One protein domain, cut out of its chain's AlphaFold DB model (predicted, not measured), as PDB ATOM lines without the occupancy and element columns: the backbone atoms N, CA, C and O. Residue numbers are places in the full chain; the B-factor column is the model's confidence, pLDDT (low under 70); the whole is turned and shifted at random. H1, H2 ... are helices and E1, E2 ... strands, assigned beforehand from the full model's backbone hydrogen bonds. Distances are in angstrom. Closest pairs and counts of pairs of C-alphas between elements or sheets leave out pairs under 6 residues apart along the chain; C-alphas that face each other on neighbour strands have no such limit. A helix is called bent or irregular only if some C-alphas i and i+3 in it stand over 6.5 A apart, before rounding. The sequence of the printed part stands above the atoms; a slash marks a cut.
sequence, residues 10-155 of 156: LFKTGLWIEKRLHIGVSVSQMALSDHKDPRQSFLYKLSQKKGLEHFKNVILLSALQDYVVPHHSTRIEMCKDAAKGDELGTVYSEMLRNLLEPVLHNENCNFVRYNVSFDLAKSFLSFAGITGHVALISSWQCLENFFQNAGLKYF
ATOM      1  N   LEU A  10      37.872  34.497 -48.358       53.50
ATOM      2  CA  LEU A  10      36.737  33.588 -48.572       53.50
ATOM      3  C   LEU A  10      35.902  33.391 -47.303       53.50
ATOM      4  O   LEU A  10      34.677  33.455 -47.368       53.50
ATOM      5  N   PHE A  11      36.544  33.242 -46.143       54.31
ATOM      6  CA  PHE A  11      35.833  33.166 -44.867       54.31
ATOM      7  C   PHE A  11      35.203  34.508 -44.469       54.31
ATOM      8  O   PHE A  11      34.094  34.514 -43.943       54.31
ATOM      9  N   LYS A  12      35.839  35.652 -44.774       55.22
ATOM     10  CA  LYS A  12      35.222  36.983 -44.579       55.22
ATOM     11  C   LYS A  12      33.942  37.147 -45.404       55.22
ATOM     12  O   LYS A  12      32.937  37.625 -44.881       55.22
ATOM     13  N   THR A  13      33.960  36.718 -46.665       54.34
ATOM     14  CA  THR A  13      32.788  36.754 -47.551       54.34
ATOM     15  C   THR A  13      31.725  35.737 -47.123       54.34
ATOM     16  O   THR A  13      30.542  36.062 -47.136       54.34
ATOM     17  N   GLY A  14      32.128  34.549 -46.661       58.31
ATOM     18  CA  GLY A  14      31.232  33.533 -46.101       58.31
ATOM     19  C   GLY A  14      30.497  34.009 -44.846       58.31
ATOM     20  O   GLY A  14      29.274  33.939 -44.802       58.31
ATOM     21  N   LEU A  15      31.212  34.603 -43.883       59.78
ATOM     22  CA  LEU A  15      30.623  35.210 -42.678       59.78
ATOM     23  C   LEU A  15      29.673  36.369 -43.013       59.78
ATOM     24  O   LEU A  15      28.681  36.582 -42.321       59.78
ATOM     25  N   TRP A  16      29.952  37.129 -44.076       60.19
ATOM     26  CA  TRP A  16      29.050  38.182 -44.549       60.19
ATOM     27  C   TRP A  16      27.765  37.609 -45.163       60.19
ATOM     28  O   TRP A  16      26.672  38.079 -44.844       60.19
ATOM     29  N   ILE A  17      27.883  36.571 -45.997       56.56
ATOM     30  CA  ILE A  17      26.738  35.845 -46.566       56.56
ATOM     31  C   ILE A  17      25.912  35.208 -45.447       56.56
ATOM     32  O   ILE A  17      24.692  35.305 -45.450       56.56
ATOM     33  N   GLU A  18      26.556  34.624 -44.447       57.88
ATOM     34  CA  GLU A  18      25.895  34.006 -43.307       57.88
ATOM     35  C   GLU A  18      25.174  35.010 -42.407       57.88
ATOM     36  O   GLU A  18      24.018  34.782 -42.047       57.88
ATOM     37  N   LYS A  19      25.798  36.157 -42.107       58.16
ATOM     38  CA  LYS A  19      25.119  37.272 -41.428       58.16
ATOM     39  C   LYS A  19      23.890  37.744 -42.204       58.16
ATOM     40  O   LYS A  19      22.937  38.213 -41.592       58.16
ATOM     41  N   ARG A  20      23.903  37.612 -43.534       55.53
ATOM     42  CA  ARG A  20      22.785  37.961 -44.420       55.53
ATOM     43  C   ARG A  20      21.736  36.848 -44.552       55.53
ATOM     44  O   ARG A  20      20.592  37.154 -44.867       55.53
ATOM     45  N   LEU A  21      22.110  35.588 -44.317       53.69
ATOM     46  CA  LEU A  21      21.261  34.402 -44.501       53.69
ATOM     47  C   LEU A  21      20.797  33.747 -43.183       53.69
ATOM     48  O   LEU A  21      20.032  32.792 -43.243       53.69
ATOM     49  N   HIS A  22      21.222  34.241 -42.011       54.91
ATOM     50  CA  HIS A  22      20.860  33.710 -40.683       54.91
ATOM     51  C   HIS A  22      21.028  32.181 -40.562       54.91
ATOM     52  O   HIS A  22      20.174  31.488 -40.016       54.91
ATOM     53  N   ILE A  23      22.144  31.651 -41.074       55.78
ATOM     54  CA  ILE A  23      22.332  30.207 -41.311       55.78
ATOM     55  C   ILE A  23      22.382  29.385 -40.001       55.78
ATOM     56  O   ILE A  23      22.086  28.193 -40.015       55.78
ATOM     57  N   GLY A  24      22.635  30.005 -38.839       67.69
ATOM     58  CA  GLY A  24      22.417  29.359 -37.541       67.69
ATOM     59  C   GLY A  24      22.817  30.199 -36.324       67.69
ATOM     60  O   GLY A  24      23.716  31.037 -36.387       67.69
ATOM     61  N   VAL A  25      22.166  29.949 -35.180       76.00
ATOM     62  CA  VAL A  25      22.448  30.635 -33.901       76.00
ATOM     63  C   VAL A  25      23.895  30.398 -33.452       76.00
ATOM     64  O   VAL A  25      24.585  31.346 -33.079       76.00
ATOM     65  N   SER A  26      24.387  29.160 -33.558       77.94
ATOM     66  CA  SER A  26      25.726  28.772 -33.092       77.94
ATOM     67  C   SER A  26      26.857  29.484 -33.831       77.94
ATOM     68  O   SER A  26      27.870  29.834 -33.227       77.94
ATOM     69  N   VAL A  27      26.698  29.741 -35.130       73.88
ATOM     70  CA  VAL A  27      27.755  30.400 -35.902       73.88
ATOM     71  C   VAL A  27      27.796  31.898 -35.614       73.88
ATOM     72  O   VAL A  27      28.878  32.460 -35.449       73.88
ATOM     73  N   SER A  28      26.634  32.530 -35.422       76.50
ATOM     74  CA  SER A  28      26.576  33.917 -34.945       76.50
ATOM     75  C   SER A  28      27.235  34.075 -33.568       76.50
ATOM     76  O   SER A  28      27.987  35.026 -33.350       76.50
ATOM     77  N   GLN A  29      27.038  33.107 -32.666       84.44
ATOM     78  CA  GLN A  29      27.715  33.069 -31.364       84.44
ATOM     79  C   GLN A  29      29.238  32.881 -31.503       84.44
ATOM     80  O   GLN A  29      30.007  33.569 -30.830       84.44
ATOM     81  N   MET A  30      29.702  32.007 -32.406       81.12
ATOM     82  CA  MET A  30      31.135  31.838 -32.708       81.12
ATOM     83  C   MET A  30      31.778  33.089 -33.324       81.12
ATOM     84  O   MET A  30      32.972  33.331 -33.121       81.12
ATOM     85  N   ALA A  31      31.010  33.874 -34.079       80.38
ATOM     86  CA  ALA A  31      31.445  35.119 -34.708       80.38
ATOM     87  C   ALA A  31      31.274  36.361 -33.809       80.38
ATOM     88  O   ALA A  31      31.557  37.472 -34.259       80.38
ATOM     89  N   LEU A  32      30.832  36.186 -32.553       85.00
ATOM     90  CA  LEU A  32      30.560  37.267 -31.596       85.00
ATOM     91  C   LEU A  32      29.492  38.271 -32.079       85.00
ATOM     92  O   LEU A  32      29.529  39.443 -31.712       85.00
ATOM     93  N   SER A  33      28.573  37.835 -32.946       84.38
ATOM     94  CA  SER A  33      27.571  38.688 -33.602       84.38
ATOM     95  C   SER A  33      26.128  38.391 -33.200       84.38
ATOM     96  O   SER A  33      25.197  38.912 -33.809       84.38
ATOM     97  N   ASP A  34      25.925  37.555 -32.186       86.00
ATOM     98  CA  ASP A  34      24.617  37.215 -31.625       86.00
ATOM     99  C   ASP A  34      24.001  38.354 -30.795       86.00
ATOM    100  O   ASP A  34      22.820  38.303 -30.454       86.00
ATOM    101  N   HIS A  35      24.769  39.411 -30.513       89.00
ATOM    102  CA  HIS A  35      24.304  40.607 -29.821       89.00
ATOM    103  C   HIS A  35      24.991  41.880 -30.355       89.00
ATOM    104  O   HIS A  35      26.102  41.819 -30.875       89.00
ATOM    105  N   LYS A  36      24.332  43.046 -30.228       87.12
ATOM    106  CA  LYS A  36      24.888  44.352 -30.652       87.12
ATOM    107  C   LYS A  36      26.084  44.777 -29.800       87.12
ATOM    108  O   LYS A  36      27.101  45.195 -30.334       87.12
ATOM    109  N   ASP A  37      25.933  44.674 -28.482       91.38
ATOM    110  CA  ASP A  37      27.041  44.798 -27.533       91.38
ATOM    111  C   ASP A  37      27.819  43.468 -27.480       91.38
ATOM    112  O   ASP A  37      27.239  42.459 -27.052       91.38
ATOM    113  N   PRO A  38      29.104  43.440 -27.875       90.44
ATOM    114  CA  PRO A  38      29.916  42.227 -27.884       90.44
ATOM    115  C   PRO A  38      30.158  41.649 -26.481       90.44
ATOM    116  O   PRO A  38      30.370  40.442 -26.366       90.44
ATOM    117  N   ARG A  39      30.056  42.439 -25.402       94.31
ATOM    118  CA  ARG A  39      30.147  41.932 -24.015       94.31
ATOM    119  C   ARG A  39      28.889  41.196 -23.560       94.31
ATOM    120  O   ARG A  39      28.899  40.462 -22.577       94.31
ATOM    121  N   GLN A  40      27.788  41.357 -24.285       94.44
ATOM    122  CA  GLN A  40      26.558  40.609 -24.042       94.44
ATOM    123  C   GLN A  40      26.443  39.346 -24.900       94.44
ATOM    124  O   GLN A  40      25.516  38.563 -24.663       94.44
ATOM    125  N   SER A  41      27.380  39.132 -25.833       92.81
ATOM    126  CA  SER A  41      27.461  37.918 -26.650       92.81
ATOM    127  C   SER A  41      27.626  36.665 -25.790       92.81
ATOM    128  O   SER A  41      28.210  36.693 -24.697       92.81
ATOM    129  N   PHE A  42      27.130  35.539 -26.299       92.81
ATOM    130  CA  PHE A  42      27.251  34.247 -25.637       92.81
ATOM    131  C   PHE A  42      28.712  33.888 -25.341       92.81
ATOM    132  O   PHE A  42      29.039  33.522 -24.214       92.81
ATOM    133  N   LEU A  43      29.605  34.034 -26.326       91.38
ATOM    134  CA  LEU A  43      31.005  33.629 -26.186       91.38
ATOM    135  C   LEU A  43      31.768  34.512 -25.187       91.38
ATOM    136  O   LEU A  43      32.619  34.002 -24.458       91.38
ATOM    137  N   TYR A  44      31.442  35.807 -25.095       94.56
ATOM    138  CA  TYR A  44      32.011  36.671 -24.059       94.56
ATOM    139  C   TYR A  44      31.571  36.225 -22.665       94.56
ATOM    140  O   TYR A  44      32.413  35.999 -21.795       94.56
ATOM    141  N   LYS A  45      30.266  36.017 -22.461       95.75
ATOM    142  CA  LYS A  45      29.724  35.525 -21.184       95.75
ATOM    143  C   LYS A  45      30.295  34.163 -20.807       95.75
ATOM    144  O   LYS A  45      30.554  33.922 -19.632       95.75
ATOM    145  N   LEU A  46      30.510  33.290 -21.792       93.69
ATOM    146  CA  LEU A  46      31.152  31.996 -21.592       93.69
ATOM    147  C   LEU A  46      32.609  32.155 -21.148       93.69
ATOM    148  O   LEU A  46      33.025  31.446 -20.242       93.69
ATOM    149  N   SER A  47      33.356  33.111 -21.714       94.75
ATOM    150  CA  SER A  47      34.745  33.365 -21.304       94.75
ATOM    151  C   SER A  47      34.877  33.718 -19.822       94.75
ATOM    152  O   SER A  47      35.882  33.381 -19.217       94.75
ATOM    153  N   GLN A  48      33.859  34.353 -19.229       95.75
ATOM    154  CA  GLN A  48      33.829  34.735 -17.812       95.75
ATOM    155  C   GLN A  48      33.476  33.577 -16.867       95.75
ATOM    156  O   GLN A  48      33.508  33.742 -15.646       95.75
ATOM    157  N   LYS A  49      33.049  32.426 -17.398       94.62
ATOM    158  CA  LYS A  49      32.736  31.256 -16.579       94.62
ATOM    159  C   LYS A  49      34.011  30.481 -16.284       94.62
ATOM    160  O   LYS A  49      34.870  30.333 -17.146       94.62
ATOM    161  N   LYS A  50      34.073  29.938 -15.068       90.88
ATOM    162  CA  LYS A  50      35.096  28.967 -14.686       90.88
ATOM    163  C   LYS A  50      35.050  27.759 -15.616       90.88
ATOM    164  O   LYS A  50      33.962  27.327 -16.004       90.88
ATOM    165  N   GLY A  51      36.210  27.222 -15.964       91.19
ATOM    166  CA  GLY A  51      36.308  26.108 -16.896       91.19
ATOM    167  C   GLY A  51      37.671  25.441 -16.872       91.19
ATOM    168  O   GLY A  51      37.827  24.370 -16.289       91.19
ATOM    169  N   LEU A  52      38.651  26.052 -17.537       91.25
ATOM    170  CA  LEU A  52      39.966  25.443 -17.761       91.25
ATOM    171  C   LEU A  52      40.741  25.201 -16.458       91.25
ATOM    172  O   LEU A  52      41.485  24.231 -16.363       91.25
ATOM    173  N   GLU A  53      40.526  26.025 -15.436       91.75
ATOM    174  CA  GLU A  53      41.192  25.901 -14.138       91.75
ATOM    175  C   GLU A  53      40.751  24.673 -13.325       91.75
ATOM    176  O   GLU A  53      41.381  24.348 -12.321       91.75
ATOM    177  N   HIS A  54      39.678  23.985 -13.733       92.25
ATOM    178  CA  HIS A  54      39.238  22.741 -13.099       92.25
ATOM    179  C   HIS A  54      40.110  21.535 -13.469       92.25
ATOM    180  O   HIS A  54      40.025  20.496 -12.814       92.25
ATOM    181  N   PHE A  55      40.937  21.653 -14.507       91.12
ATOM    182  CA  PHE A  55      41.771  20.565 -14.998       91.12
ATOM    183  C   PHE A  55      43.196  20.679 -14.444       91.12
ATOM    184  O   PHE A  55      43.795  21.748 -14.481       91.12
ATOM    185  N   LYS A  56      43.775  19.555 -13.993       90.75
ATOM    186  CA  LYS A  56      45.198  19.475 -13.595       90.75
ATOM    187  C   LYS A  56      46.129  19.752 -14.779       90.75
ATOM    188  O   LYS A  56      47.187  20.340 -14.608       90.75
ATOM    189  N   ASN A  57      45.742  19.326 -15.983       90.56
ATOM    190  CA  ASN A  57      46.545  19.477 -17.193       90.56
ATOM    191  C   ASN A  57      45.668  19.964 -18.350       90.56
ATOM    192  O   ASN A  57      44.669  19.326 -18.684       90.56
ATOM    193  N   VAL A  58      46.060  21.071 -18.980       90.94
ATOM    194  CA  VAL A  58      45.403  21.657 -20.151       90.94
ATOM    195  C   VAL A  58      46.418  21.748 -21.283       90.94
ATOM    196  O   VAL A  58      47.409  22.476 -21.211       90.94
ATOM    197  N   ILE A  59      46.154  21.007 -22.355       89.94
ATOM    198  CA  ILE A  59      47.017  20.947 -23.532       89.94
ATOM    199  C   ILE A  59      46.250  21.531 -24.712       89.94
ATOM    200  O   ILE A  59      45.218  20.997 -25.114       89.94
ATOM    201  N   LEU A  60      46.771  22.614 -25.287       89.38
ATOM    202  CA  LEU A  60      46.249  23.177 -26.527       89.38
ATOM    203  C   LEU A  60      47.107  22.706 -27.694       89.38
ATOM    204  O   LEU A  60      48.288  23.051 -27.782       89.38
ATOM    205  N   LEU A  61      46.507  21.928 -28.586       84.56
ATOM    206  CA  LEU A  61      47.157  21.418 -29.784       84.56
ATOM    207  C   LEU A  61      46.659  22.196 -31.005       84.56
ATOM    208  O   LEU A  61      45.458  22.248 -31.260       84.56
ATOM    209  N   SER A  62      47.574  22.789 -31.767       82.81
ATOM    210  CA  SER A  62      47.255  23.533 -32.989       82.81
ATOM    211  C   SER A  62      48.045  23.027 -34.184       82.81
ATOM    212  O   SER A  62      49.242  22.765 -34.077       82.81
ATOM    213  N   ALA A  63      47.389  22.948 -35.342       78.88
ATOM    214  CA  ALA A  63      48.037  22.694 -36.621       78.88
ATOM    215  C   ALA A  63      48.178  24.002 -37.408       78.88
ATOM    216  O   ALA A  63      47.199  24.727 -37.586       78.88
ATOM    217  N   LEU A  64      49.375  24.302 -37.921       69.50
ATOM    218  CA  LEU A  64      49.602  25.516 -38.726       69.50
ATOM    219  C   LEU A  64      48.801  25.520 -40.039       69.50
ATOM    220  O   LEU A  64      48.535  26.579 -40.601       69.50
ATOM    221  N   GLN A  65      48.426  24.333 -40.515       69.81
ATOM    222  CA  GLN A  65      47.659  24.115 -41.738       69.81
ATOM    223  C   GLN A  65      46.138  24.011 -41.495       69.81
ATOM    224  O   GLN A  65      45.398  23.698 -42.430       69.81
ATOM    225  N   ASP A  66      45.656  24.243 -40.266       66.06
ATOM    226  CA  ASP A  66      44.223  24.393 -39.987       66.06
ATOM    227  C   ASP A  66      43.784  25.818 -40.358       66.06
ATOM    228  O   ASP A  66      44.117  26.793 -39.681       66.06
ATOM    229  N   TYR A  67      43.057  25.942 -41.471       64.81
ATOM    230  CA  TYR A  67      42.464  27.218 -41.891       64.81
ATOM    231  C   TYR A  67      40.956  27.294 -41.607       64.81
ATOM    232  O   TYR A  67      40.328  28.277 -42.000       64.81
ATOM    233  N   VAL A  68      40.382  26.289 -40.934       65.44
ATOM    234  CA  VAL A  68      38.973  26.280 -40.509       65.44
ATOM    235  C   VAL A  68      38.818  27.091 -39.228       65.44
ATOM    236  O   VAL A  68      37.935  27.944 -39.133       65.44
ATOM    237  N   VAL A  69      39.711  26.870 -38.261       67.44
ATOM    238  CA  VAL A  69      39.763  27.649 -37.021       67.44
ATOM    239  C   VAL A  69      40.967  28.590 -37.079       67.44
ATOM    240  O   VAL A  69      42.083  28.140 -37.334       67.44
ATOM    241  N   PRO A  70      40.798  29.904 -36.838       74.00
ATOM    242  CA  PRO A  70      41.928  30.817 -36.810       74.00
ATOM    243  C   PRO A  70      42.975  30.349 -35.797       74.00
ATOM    244  O   PRO A  70      42.658  30.143 -34.628       74.00
ATOM    245  N   HIS A  71      44.228  30.225 -36.238       76.00
ATOM    246  CA  HIS A  71      45.349  29.706 -35.440       76.00
ATOM    247  C   HIS A  71      45.430  30.287 -34.021       76.00
ATOM    248  O   HIS A  71      45.634  29.573 -33.040       76.00
ATOM    249  N   HIS A  72      45.218  31.597 -33.904       81.50
ATOM    250  CA  HIS A  72      45.243  32.279 -32.620       81.50
ATOM    251  C   HIS A  72      44.102  31.827 -31.692       81.50
ATOM    252  O   HIS A  72      44.300  31.706 -30.486       81.50
ATOM    253  N   SER A  73      42.924  31.513 -32.250       82.06
ATOM    254  CA  SER A  73      41.771  30.999 -31.506       82.06
ATOM    255  C   SER A  73      42.061  29.630 -30.899       82.06
ATOM    256  O   SER A  73      41.798  29.439 -29.715       82.06
ATOM    257  N   THR A  74      42.652  28.712 -31.667       81.81
ATOM    258  CA  THR A  74      43.011  27.359 -31.200       81.81
ATOM    259  C   THR A  74      44.010  27.389 -30.045       81.81
ATOM    260  O   THR A  74      43.989  26.536 -29.163       81.81
ATOM    261  N   ARG A  75      44.873  28.408 -30.015       85.94
ATOM    262  CA  ARG A  75      45.924  28.559 -29.003       85.94
ATOM    263  C   ARG A  75      45.528  29.436 -27.824       85.94
ATOM    264  O   ARG A  75      46.329  29.562 -26.898       85.94
ATOM    265  N   ILE A  76      44.341  30.049 -27.850       89.62
ATOM    266  CA  ILE A  76      43.936  31.061 -26.866       89.62
ATOM    267  C   ILE A  76      45.078  32.096 -26.724       89.62
ATOM    268  O   ILE A  76      45.677  32.249 -25.664       89.62
ATOM    269  N   GLU A  77      45.486  32.717 -27.835       90.12
ATOM    270  CA  GLU A  77      46.492  33.786 -27.890       90.12
ATOM    271  C   GLU A  77      46.013  35.076 -28.572       90.12
ATOM    272  O   GLU A  77      45.098  35.078 -29.393       90.12
ATOM    273  N   MET A  78      46.699  36.186 -28.286       87.94
ATOM    274  CA  MET A  78      46.430  37.465 -28.937       87.94
ATOM    275  C   MET A  78      46.755  37.418 -30.437       87.94
ATOM    276  O   MET A  78      47.823  36.947 -30.826       87.94
ATOM    277  N   CYS A  79      45.876  37.959 -31.289       84.56
ATOM    278  CA  CYS A  79      46.168  38.137 -32.711       84.56
ATOM    279  C   CYS A  79      46.618  39.573 -33.031       84.56
ATOM    280  O   CYS A  79      46.284  40.528 -32.331       84.56
ATOM    281  N   LYS A  80      47.374  39.732 -34.127       85.12
ATOM    282  CA  LYS A  80      47.924  41.034 -34.548       85.12
ATOM    283  C   LYS A  80      46.846  42.077 -34.841       85.12
ATOM    284  O   LYS A  80      47.088  43.260 -34.639       85.12
ATOM    285  N   ASP A  81      45.686  41.647 -35.329       80.88
ATOM    286  CA  ASP A  81      44.581  42.554 -35.634       80.88
ATOM    287  C   ASP A  81      43.879  43.042 -34.363       80.88
ATOM    288  O   ASP A  81      43.654  44.241 -34.239       80.88
ATOM    289  N   ALA A  82      43.645  42.165 -33.381       83.69
ATOM    290  CA  ALA A  82      43.107  42.549 -32.072       83.69
ATOM    291  C   ALA A  82      44.065  43.466 -31.292       83.69
ATOM    292  O   ALA A  82      43.634  44.365 -30.573       83.69
ATOM    293  N   ALA A  83      45.377  43.280 -31.466       85.56
ATOM    294  CA  ALA A  83      46.395  44.107 -30.822       85.56
ATOM    295  C   ALA A  83      46.420  45.568 -31.315       85.56
ATOM    296  O   ALA A  83      47.085  46.399 -30.701       85.56
ATOM    297  N   LYS A  84      45.695  45.903 -32.394       83.88
ATOM    298  CA  LYS A  84      45.561  47.284 -32.888       83.88
ATOM    299  C   LYS A  84      44.706  48.169 -31.973       83.88
ATOM    300  O   LYS A  84      44.744  49.384 -32.133       83.88
ATOM    301  N   GLY A  85      43.985  47.580 -31.014       77.94
ATOM    302  CA  GLY A  85      43.326  48.316 -29.931       77.94
ATOM    303  C   GLY A  85      41.999  48.973 -30.306       77.94
ATOM    304  O   GLY A  85      41.615  49.957 -29.681       77.94
ATOM    305  N   ASP A  86      41.288  48.448 -31.306       87.75
ATOM    306  CA  ASP A  86      39.891  48.819 -31.523       87.75
ATOM    307  C   ASP A  86      38.990  48.283 -30.387       87.75
ATOM    308  O   ASP A  86      39.415  47.522 -29.507       87.75
ATOM    309  N   GLU A  87      37.723  48.703 -30.370       87.25
ATOM    310  CA  GLU A  87      36.765  48.276 -29.342       87.25
ATOM    311  C   GLU A  87      36.645  46.742 -29.285       87.25
ATOM    312  O   GLU A  87      36.668  46.142 -28.207       87.25
ATOM    313  N   LEU A  88      36.608  46.090 -30.450       86.81
ATOM    314  CA  LEU A  88      36.551  44.632 -30.559       86.81
ATOM    315  C   LEU A  88      37.843  43.954 -30.088       86.81
ATOM    316  O   LEU A  88      37.770  42.925 -29.417       86.81
ATOM    317  N   GLY A  89      39.011  44.531 -30.366       89.56
ATOM    318  CA  GLY A  89      40.305  44.069 -29.871       89.56
ATOM    319  C   GLY A  89      40.414  44.159 -28.350       89.56
ATOM    320  O   GLY A  89      40.965  43.262 -27.709       89.56
ATOM    321  N   THR A  90      39.799  45.177 -27.746       92.06
ATOM    322  CA  THR A  90      39.691  45.296 -26.283       92.06
ATOM    323  C   THR A  90      38.840  44.168 -25.706       92.06
ATOM    324  O   THR A  90      39.291  43.448 -24.817       92.06
ATOM    325  N   VAL A  91      37.650  43.933 -26.266       93.38
ATOM    326  CA  VAL A  91      36.766  42.830 -25.844       93.38
ATOM    327  C   VAL A  91      37.441  41.469 -26.038       93.38
ATOM    328  O   VAL A  91      37.329  40.572 -25.202       93.38
ATOM    329  N   TYR A  92      38.198  41.309 -27.117       92.31
ATOM    330  CA  TYR A  92      39.003  40.122 -27.372       92.31
ATOM    331  C   TYR A  92      40.084  39.912 -26.300       92.31
ATOM    332  O   TYR A  92      40.254  38.790 -25.820       92.31
ATOM    333  N   SER A  93      40.777  40.986 -25.904       93.12
ATOM    334  CA  SER A  93      41.784  40.998 -24.834       93.12
ATOM    335  C   SER A  93      41.203  40.648 -23.463       93.12
ATOM    336  O   SER A  93      41.878  40.012 -22.656       93.12
ATOM    337  N   GLU A  94      39.955  41.040 -23.201       95.12
ATOM    338  CA  GLU A  94      39.220  40.649 -21.996       95.12
ATOM    339  C   GLU A  94      38.910  39.143 -22.013       95.12
ATOM    340  O   GLU A  94      39.252  38.447 -21.062       95.12
ATOM    341  N   MET A  95      38.352  38.612 -23.113       95.12
ATOM    342  CA  MET A  95      38.016  37.180 -23.236       95.12
ATOM    343  C   MET A  95      39.240  36.262 -23.084       95.12
ATOM    344  O   MET A  95      39.242  35.386 -22.227       95.12
ATOM    345  N   LEU A  96      40.283  36.487 -23.896       94.06
ATOM    346  CA  LEU A  96      41.582  36.798 -23.318       94.06
ATOM    347  C   LEU A  96      41.994  36.216 -21.965       94.06
ATOM    348  O   LEU A  96      42.281  35.038 -21.748       94.06
ATOM    349  N   ARG A  97      42.081  37.198 -21.076       94.44
ATOM    350  CA  ARG A  97      42.424  37.124 -19.673       94.44
ATOM    351  C   ARG A  97      41.434  36.279 -18.895       94.44
ATOM    352  O   ARG A  97      41.885  35.456 -18.113       94.44
ATOM    353  N   ASN A  98      40.133  36.384 -19.174       95.81
ATOM    354  CA  ASN A  98      39.125  35.582 -18.478       95.81
ATOM    355  C   ASN A  98      39.416  34.074 -18.589       95.81
ATOM    356  O   ASN A  98      39.221  33.343 -17.626       95.81
ATOM    357  N   LEU A  99      39.927  33.620 -19.742       94.06
ATOM    358  CA  LEU A  99      40.288  32.217 -19.963       94.06
ATOM    359  C   LEU A  99      41.675  31.851 -19.420       94.06
ATOM    360  O   LEU A  99      41.860  30.742 -18.922       94.06
ATOM    361  N   LEU A 100      42.666  32.736 -19.568       93.88
ATOM    362  CA  LEU A 100      44.065  32.412 -19.269       93.88
ATOM    363  C   LEU A 100      44.481  32.727 -17.835       93.88
ATOM    364  O   LEU A 100      45.257  31.970 -17.266       93.88
ATOM    365  N   GLU A 101      44.013  33.825 -17.246       94.81
ATOM    366  CA  GLU A 101      44.431  34.221 -15.899       94.81
ATOM    367  C   GLU A 101      44.109  33.147 -14.848       94.81
ATOM    368  O   GLU A 101      45.022  32.817 -14.091       94.81
ATOM    369  N   PRO A 102      42.911  32.524 -14.814       94.25
ATOM    370  CA  PRO A 102      42.615  31.475 -13.833       94.25
ATOM    371  C   PRO A 102      43.521  30.249 -13.963       94.25
ATOM    372  O   PRO A 102      43.828  29.593 -12.974       94.25
ATOM    373  N   VAL A 103      43.953  29.945 -15.187       93.00
ATOM    374  CA  VAL A 103      44.820  28.807 -15.497       93.00
ATOM    375  C   VAL A 103      46.268  29.116 -15.124       93.00
ATOM    376  O   VAL A 103      46.916  28.318 -14.463       93.00
ATOM    377  N   LEU A 104      46.768  30.290 -15.519       90.50
ATOM    378  CA  LEU A 104      48.163  30.688 -15.315       90.50
ATOM    379  C   LEU A 104      48.494  31.003 -13.850       90.50
ATOM    380  O   LEU A 104      49.647  30.864 -13.457       90.50
ATOM    381  N   HIS A 105      47.509  31.421 -13.052       92.81
ATOM    382  CA  HIS A 105      47.687  31.658 -11.615       92.81
ATOM    383  C   HIS A 105      47.410  30.415 -10.754       92.81
ATOM    384  O   HIS A 105      47.576  30.471  -9.538       92.81
ATOM    385  N   ASN A 106      46.968  29.303 -11.347       92.50
ATOM    386  CA  ASN A 106      46.733  28.063 -10.617       92.50
ATOM    387  C   ASN A 106      47.987  27.184 -10.665       92.50
ATOM    388  O   ASN A 106      48.240  26.510 -11.658       92.50
ATOM    389  N   GLU A 107      48.740  27.144  -9.565       90.06
ATOM    390  CA  GLU A 107      49.963  26.331  -9.440       90.06
ATOM    391  C   GLU A 107      49.718  24.825  -9.625       90.06
ATOM    392  O   GLU A 107      50.628  24.084  -9.986       90.06
ATOM    393  N   ASN A 108      48.479  24.367  -9.425       90.50
ATOM    394  CA  ASN A 108      48.087  22.972  -9.628       90.50
ATOM    395  C   ASN A 108      47.620  22.680 -11.067       90.50
ATOM    396  O   ASN A 108      47.148  21.573 -11.339       90.50
ATOM    397  N   CYS A 109      47.705  23.658 -11.974       92.00
ATOM    398  CA  CYS A 109      47.306  23.529 -13.369       92.00
ATOM    399  C   CYS A 109      48.518  23.653 -14.303       92.00
ATOM    400  O   CYS A 109      49.126  24.711 -14.445       92.00
ATOM    401  N   ASN A 110      48.842  22.570 -15.006       89.94
ATOM    402  CA  ASN A 110      49.847  22.578 -16.061       89.94
ATOM    403  C   ASN A 110      49.204  22.990 -17.386       89.94
ATOM    404  O   ASN A 110      48.393  22.250 -17.943       89.94
ATOM    405  N   PHE A 111      49.604  24.139 -17.929       90.56
ATOM    406  CA  PHE A 111      49.095  24.641 -19.203       90.56
ATOM    407  C   PHE A 111      50.187  24.694 -20.267       90.56
ATOM    408  O   PHE A 111      51.185  25.400 -20.110       90.56
ATOM    409  N   VAL A 112      49.989  23.977 -21.378       89.12
ATOM    410  CA  VAL A 112      50.991  23.887 -22.449       89.12
ATOM    411  C   VAL A 112      50.350  24.001 -23.826       89.12
ATOM    412  O   VAL A 112      49.255  23.506 -24.081       89.12
ATOM    413  N   ARG A 113      51.061  24.668 -24.739       89.19
ATOM    414  CA  ARG A 113      50.668  24.836 -26.140       89.19
ATOM    415  C   ARG A 113      51.639  24.083 -27.043       89.19
ATOM    416  O   ARG A 113      52.840  24.339 -26.981       89.19
ATOM    417  N   TYR A 114      51.121  23.226 -27.914       83.69
ATOM    418  CA  TYR A 114      51.900  22.478 -28.897       83.69
ATOM    419  C   TYR A 114      51.469  22.821 -30.317       83.69
ATOM    420  O   TYR A 114      50.280  22.867 -30.629       83.69
ATOM    421  N   ASN A 115      52.461  23.020 -31.184       80.56
ATOM    422  CA  ASN A 115      52.253  23.219 -32.610       80.56
ATOM    423  C   ASN A 115      52.654  21.958 -33.362       80.56
ATOM    424  O   ASN A 115      53.777  21.477 -33.222       80.56
ATOM    425  N   VAL A 116      51.747  21.476 -34.199       76.00
ATOM    426  CA  VAL A 116      52.003  20.406 -35.154       76.00
ATOM    427  C   VAL A 116      52.095  21.026 -36.539       76.00
ATOM    428  O   VAL A 116      51.284  21.875 -36.918       76.00
ATOM    429  N   SER A 117      53.099  20.609 -37.299       71.62
ATOM    430  CA  SER A 117      53.197  20.930 -38.715       71.62
ATOM    431  C   SER A 117      53.096  19.642 -39.506       71.62
ATOM    432  O   SER A 117      53.889  18.726 -39.295       71.62
ATOM    433  N   PHE A 118      52.135  19.585 -40.419       66.69
ATOM    434  CA  PHE A 118      52.043  18.500 -41.383       66.69
ATOM    435  C   PHE A 118      52.764  18.894 -42.665       66.69
ATOM    436  O   PHE A 118      52.514  19.972 -43.213       66.69
ATOM    437  N   ASP A 119      53.624  18.009 -43.163       60.44
ATOM    438  CA  ASP A 119      54.236  18.160 -44.482       60.44
ATOM    439  C   ASP A 119      53.227  17.708 -45.551       60.44
ATOM    440  O   ASP A 119      53.255  16.598 -46.080       60.44
ATOM    441  N   LEU A 120      52.202  18.539 -45.756       59.25
ATOM    442  CA  LEU A 120      51.124  18.277 -46.702       59.25
ATOM    443  C   LEU A 120      51.598  18.628 -48.115       59.25
ATOM    444  O   LEU A 120      51.954  19.775 -48.396       59.25
ATOM    445  N   ALA A 121      51.550  17.656 -49.031       50.62
ATOM    446  CA  ALA A 121      51.798  17.904 -50.448       50.62
ATOM    447  C   ALA A 121      50.855  19.013 -50.958       50.62
ATOM    448  O   ALA A 121      49.636  18.945 -50.767       50.62
ATOM    449  N   LYS A 122      51.420  20.042 -51.604       49.31
ATOM    450  CA  LYS A 122      50.693  21.207 -52.138       49.31
ATOM    451  C   LYS A 122      49.758  20.794 -53.283       49.31
ATOM    452  O   LYS A 122      50.092  20.931 -54.453       49.31
ATOM    453  N   SER A 123      48.579  20.287 -52.943       49.56
ATOM    454  CA  SER A 123      47.462  20.057 -53.863       49.56
ATOM    455  C   SER A 123      46.383  21.122 -53.650       49.56
ATOM    456  O   SER A 123      46.267  21.671 -52.553       49.56
ATOM    457  N   PHE A 124      45.557  21.402 -54.662       48.16
ATOM    458  CA  PHE A 124      44.407  22.320 -54.577       48.16
ATOM    459  C   PHE A 124      43.427  21.966 -53.434       48.16
ATOM    460  O   PHE A 124      42.753  22.848 -52.914       48.16
ATOM    461  N   LEU A 125      43.406  20.710 -52.970       47.06
ATOM    462  CA  LEU A 125      42.670  20.277 -51.772       47.06
ATOM    463  C   LEU A 125      43.250  20.834 -50.454       47.06
ATOM    464  O   LEU A 125      42.489  21.100 -49.528       47.06
ATOM    465  N   SER A 126      44.560  21.108 -50.383       49.69
ATOM    466  CA  SER A 126      45.193  21.769 -49.224       49.69
ATOM    467  C   SER A 126      44.746  23.228 -49.052       49.69
ATOM    468  O   SER A 126      44.811  23.769 -47.950       49.69
ATOM    469  N   PHE A 127      44.218  23.849 -50.115       46.16
ATOM    470  CA  PHE A 127      43.715  25.225 -50.111       46.16
ATOM    471  C   PHE A 127      42.371  25.376 -49.376       46.16
ATOM    472  O   PHE A 127      42.019  26.475 -48.954       46.16
ATOM    473  N   ALA A 128      41.629  24.281 -49.175       49.97
ATOM    474  CA  ALA A 128      40.367  24.303 -48.433       49.97
ATOM    475  C   ALA A 128      40.567  24.344 -46.905       49.97
ATOM    476  O   ALA A 128      39.619  24.604 -46.170       49.97
ATOM    477  N   GLY A 129      41.776  24.051 -46.412       50.06
ATOM    478  CA  GLY A 129      42.149  24.096 -44.993       50.06
ATOM    479  C   GLY A 129      41.486  23.099 -44.047       50.06
ATOM    480  O   GLY A 129      41.962  22.908 -42.932       50.06
ATOM    481  N   ILE A 130      40.470  22.386 -44.528       55.06
ATOM    482  CA  ILE A 130      39.868  21.218 -43.880       55.06
ATOM    483  C   ILE A 130      40.896  20.084 -43.750       55.06
ATOM    484  O   ILE A 130      40.862  19.331 -42.783       55.06
ATOM    485  N   THR A 131      41.858  19.981 -44.674       55.72
ATOM    486  CA  THR A 131      42.875  18.921 -44.652       55.72
ATOM    487  C   THR A 131      43.764  18.983 -43.411       55.72
ATOM    488  O   THR A 131      44.024  17.939 -42.831       55.72
ATOM    489  N   GLY A 132      44.191  20.171 -42.964       56.62
ATOM    490  CA  GLY A 132      44.982  20.302 -41.734       56.62
ATOM    491  C   GLY A 132      44.168  19.991 -40.476       56.62
ATOM    492  O   GLY A 132      44.655  19.287 -39.594       56.62
ATOM    493  N   HIS A 133      42.910  20.440 -40.434       62.44
ATOM    494  CA  HIS A 133      41.984  20.159 -39.333       62.44
ATOM    495  C   HIS A 133      41.696  18.654 -39.187       62.44
ATOM    496  O   HIS A 133      41.840  18.078 -38.111       62.44
ATOM    497  N   VAL A 134      41.354  17.986 -40.294       60.41
ATOM    498  CA  VAL A 134      41.091  16.539 -40.321       60.41
ATOM    499  C   VAL A 134      42.373  15.744 -40.079       60.41
ATOM    500  O   VAL A 134      42.323  14.749 -39.362       60.41
ATOM    501  N   ALA A 135      43.523  16.174 -40.611       58.34
ATOM    502  CA  ALA A 135      44.802  15.498 -40.392       58.34
ATOM    503  C   ALA A 135      45.241  15.526 -38.924       58.34
ATOM    504  O   ALA A 135      45.760  14.522 -38.446       58.34
ATOM    505  N   LEU A 136      44.983  16.616 -38.191       59.97
ATOM    506  CA  LEU A 136      45.289  16.699 -36.760       59.97
ATOM    507  C   LEU A 136      44.582  15.610 -35.946       59.97
ATOM    508  O   LEU A 136      45.195  14.995 -35.079       59.97
ATOM    509  N   ILE A 137      43.304  15.369 -36.241       62.75
ATOM    510  CA  ILE A 137      42.462  14.422 -35.498       62.75
ATOM    511  C   ILE A 137      42.611  12.994 -36.042       62.75
ATOM    512  O   ILE A 137      42.553  12.029 -35.286       62.75
ATOM    513  N   SER A 138      42.809  12.845 -37.352       61.84
ATOM    514  CA  SER A 138      42.774  11.542 -38.032       61.84
ATOM    515  C   SER A 138      44.154  10.910 -38.214       61.84
ATOM    516  O   SER A 138      44.246   9.732 -38.554       61.84
ATOM    517  N   SER A 139      45.242  11.663 -38.016       68.31
ATOM    518  CA  SER A 139      46.596  11.114 -38.097       68.31
ATOM    519  C   SER A 139      46.946  10.400 -36.797       68.31
ATOM    520  O   SER A 139      47.417  11.008 -35.834       68.31
ATOM    521  N   TRP A 140      46.758   9.082 -36.801       66.94
ATOM    522  CA  TRP A 140      47.206   8.210 -35.718       66.94
ATOM    523  C   TRP A 140      48.688   8.434 -35.388       66.94
ATOM    524  O   TRP A 140      49.038   8.591 -34.228       66.94
ATOM    525  N   GLN A 141      49.543   8.570 -36.405       65.62
ATOM    526  CA  GLN A 141      50.977   8.820 -36.232       65.62
ATOM    527  C   GLN A 141      51.264  10.150 -35.524       65.62
ATOM    528  O   GLN A 141      52.202  10.236 -34.735       65.62
ATOM    529  N   CYS A 142      50.473  11.196 -35.782       65.75
ATOM    530  CA  CYS A 142      50.604  12.464 -35.070       65.75
ATOM    531  C   CYS A 142      50.241  12.312 -33.593       65.75
ATOM    532  O   CYS A 142      50.990  12.770 -32.733       65.75
ATOM    533  N   LEU A 143      49.105  11.673 -33.300       72.94
ATOM    534  CA  LEU A 143      48.660  11.445 -31.926       72.94
ATOM    535  C   LEU A 143      49.647  10.552 -31.173       72.94
ATOM    536  O   LEU A 143      50.052  10.895 -30.070       72.94
ATOM    537  N   GLU A 144      50.097   9.463 -31.787       73.88
ATOM    538  CA  GLU A 144      51.068   8.538 -31.208       73.88
ATOM    539  C   GLU A 144      52.397   9.237 -30.906       73.88
ATOM    540  O   GLU A 144      52.858   9.195 -29.767       73.88
ATOM    541  N   ASN A 145      52.961   9.980 -31.866       71.25
ATOM    542  CA  ASN A 145      54.173  10.768 -31.635       71.25
ATOM    543  C   ASN A 145      53.969  11.842 -30.565       71.25
ATOM    544  O   ASN A 145      54.867  12.080 -29.757       71.25
ATOM    545  N   PHE A 146      52.806  12.498 -30.545       78.44
ATOM    546  CA  PHE A 146      52.484  13.482 -29.524       78.44
ATOM    547  C   PHE A 146      52.455  12.837 -28.137       78.44
ATOM    548  O   PHE A 146      53.142  13.317 -27.239       78.44
ATOM    549  N   PHE A 147      51.724  11.737 -27.952       77.94
ATOM    550  CA  PHE A 147      51.638  11.058 -26.662       77.94
ATOM    551  C   PHE A 147      52.996  10.497 -26.228       77.94
ATOM    552  O   PHE A 147      53.429  10.812 -25.122       77.94
ATOM    553  N   GLN A 148      53.706   9.786 -27.108       74.69
ATOM    554  CA  GLN A 148      55.024   9.198 -26.834       74.69
ATOM    555  C   GLN A 148      56.068  10.239 -26.403       74.69
ATOM    556  O   GLN A 148      56.817  10.003 -25.462       74.69
ATOM    557  N   ASN A 149      56.117  11.400 -27.066       72.00
ATOM    558  CA  ASN A 149      57.196  12.374 -26.851       72.00
ATOM    559  C   ASN A 149      56.825  13.527 -25.909       72.00
ATOM    560  O   ASN A 149      57.706  14.202 -25.376       72.00
ATOM    561  N   ALA A 150      55.534  13.814 -25.742       74.81
ATOM    562  CA  ALA A 150      55.084  15.009 -25.038       74.81
ATOM    563  C   ALA A 150      53.873  14.777 -24.136       74.81
ATOM    564  O   ALA A 150      53.848  15.343 -23.054       74.81
ATOM    565  N   GLY A 151      52.879  14.000 -24.560       69.31
ATOM    566  CA  GLY A 151      51.593  13.883 -23.876       69.31
ATOM    567  C   GLY A 151      51.637  13.032 -22.607       69.31
ATOM    568  O   GLY A 151      51.020  13.413 -21.618       69.31
ATOM    569  N   LEU A 152      52.378  11.916 -22.606       72.81
ATOM    570  CA  LEU A 152      52.350  10.928 -21.515       72.81
ATOM    571  C   LEU A 152      52.778  11.501 -20.158       72.81
ATOM    572  O   LEU A 152      52.125  11.221 -19.159       72.81
ATOM    573  N   LYS A 153      53.766  12.403 -20.128       75.00
ATOM    574  CA  LYS A 153      54.231  13.073 -18.895       75.00
ATOM    575  C   LYS A 153      53.169  13.935 -18.193       75.00
ATOM    576  O   LYS A 153      53.401  14.395 -17.083       75.00
ATOM    577  N   TYR A 154      52.036  14.219 -18.845       72.06
ATOM    578  CA  TYR A 154      50.921  14.964 -18.251       72.06
ATOM    579  C   TYR A 154      49.811  14.046 -17.711       72.06
ATOM    580  O   TYR A 154      48.847  14.548 -17.138       72.06
ATOM    581  N   PHE A 155      49.912  12.725 -17.889       68.31
ATOM    582  CA  PHE A 155      48.954  11.743 -17.354       68.31
ATOM    583  C   PHE A 155      49.515  10.917 -16.186       68.31
ATOM    584  O   PHE A 155      48.819  10.037 -15.684       68.31
TER     585      PHE A 155
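This is residues 10 to 155 of the 156 residues of the protein "DUF676 domain-containing protein" of Xenopus laevis (UniProt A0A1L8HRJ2). A pair of parallel strands, E1 and E2, stands between H8 on one side and the short H4 on the other; from one end of the pair the long H5 slants away to H3, beyond which H2 and then H1 lie, loosely joined. H7 sits at the other end of the strands, with H6 beyond it. The printed part has 146 residues, in the order H1 H2 H3 E1 H4 H5 E2 H6 H7 H8; the class is mostly helix. It is only just compact, close to loose, with a radius of gyration of the C-alphas of 17.2 A and spans of 46 by 45 by 28 A.

E1, residues 57 to 63, and E2, residues 110 to 116, are parallel neighbours at 16 degrees, with N 58 and O 110 2.8 A apart and N 112 and O 58 3.0 A apart, both within hydrogen-bond range. With H4, residues 71 to 74, and H5, residues 87 to 104, between them, they form a strand-helix-strand unit, two parallel strands joined through helices, with a right-handed crossover. The closest C-alphas of E1 and H4 are those of Ser 62 and Thr 74, 6.0 A apart. H8, residues 140 to 154, comes closest to E1 with the C-alphas of Tyr 154 and Asn 57, 6.4 A apart. H7, residues 130 to 138, comes closest to E1 at Gly 132 and Ala 63, whose C-alphas are 6.4 A apart. H7 and H8 only just touch, with 3 pairs of C-alphas within 8 A, and only at the corner; Leu 136 and Cys 142 have the closest C-alphas, 7.0 A. H6, residues 124 to 128, is close to H7 but not clearly touching, with the C-alphas of Leu 125 and Thr 131 7.3 A apart. With its residues 91 to 99 alone, H5 touches H3, residues 42 to 47, at a steep tilt of 41 degrees, the same way; the closest C-alphas, Met 95 and Ser 47, are 5.4 A apart. H3 and H2, residues 25 to 30, only just touch, with 3 pairs of C-alphas within 8 A, the closest being Phe 42 and Gln 29 at 5.9 A. H1, residues 10 to 21, is close to H2 but not clearly touching: the C-alphas of Lys 19 and Ser 28 are 7.4 A apart. Every O i to N i+4 pair is within hydrogen-bond range in H1, H2 and H3; the counts are 12 of 14 in H5, 4 of 5 in H7, 8 of 11 in H8 and 0 of 1 in H6, where 2 of 2 O i to N i+3 pairs are, and H4 is too short for such a pair.

E1 begins at C-alpha 57 (46.545, 19.477, -17.193) and is 19.7 A long; E2 is 19.3 A. H5, 25.2 A, has a kink of 28 degrees near residue 98 and is only just irregular, with C-alphas 99 and 102 6.6 A apart. H8, 19.1 A, is irregular, with C-alphas 149 and 152 7.4 A apart, and ends at C-alpha 154 (50.921, 14.964, -18.251). H1, 16.0 A, begins at C-alpha 10 (36.737, 33.588, -48.572).

The two C-alphas farthest apart, those of Arg 20 and Lys 153, are 47.5 A apart. The printed part has no cut; the links H2 to H3 and H4 to H5 are long. Mean pLDDT of the printed part is 77.4, with 48 residues under 70, among them residues 10 to 24 and 118 to 142.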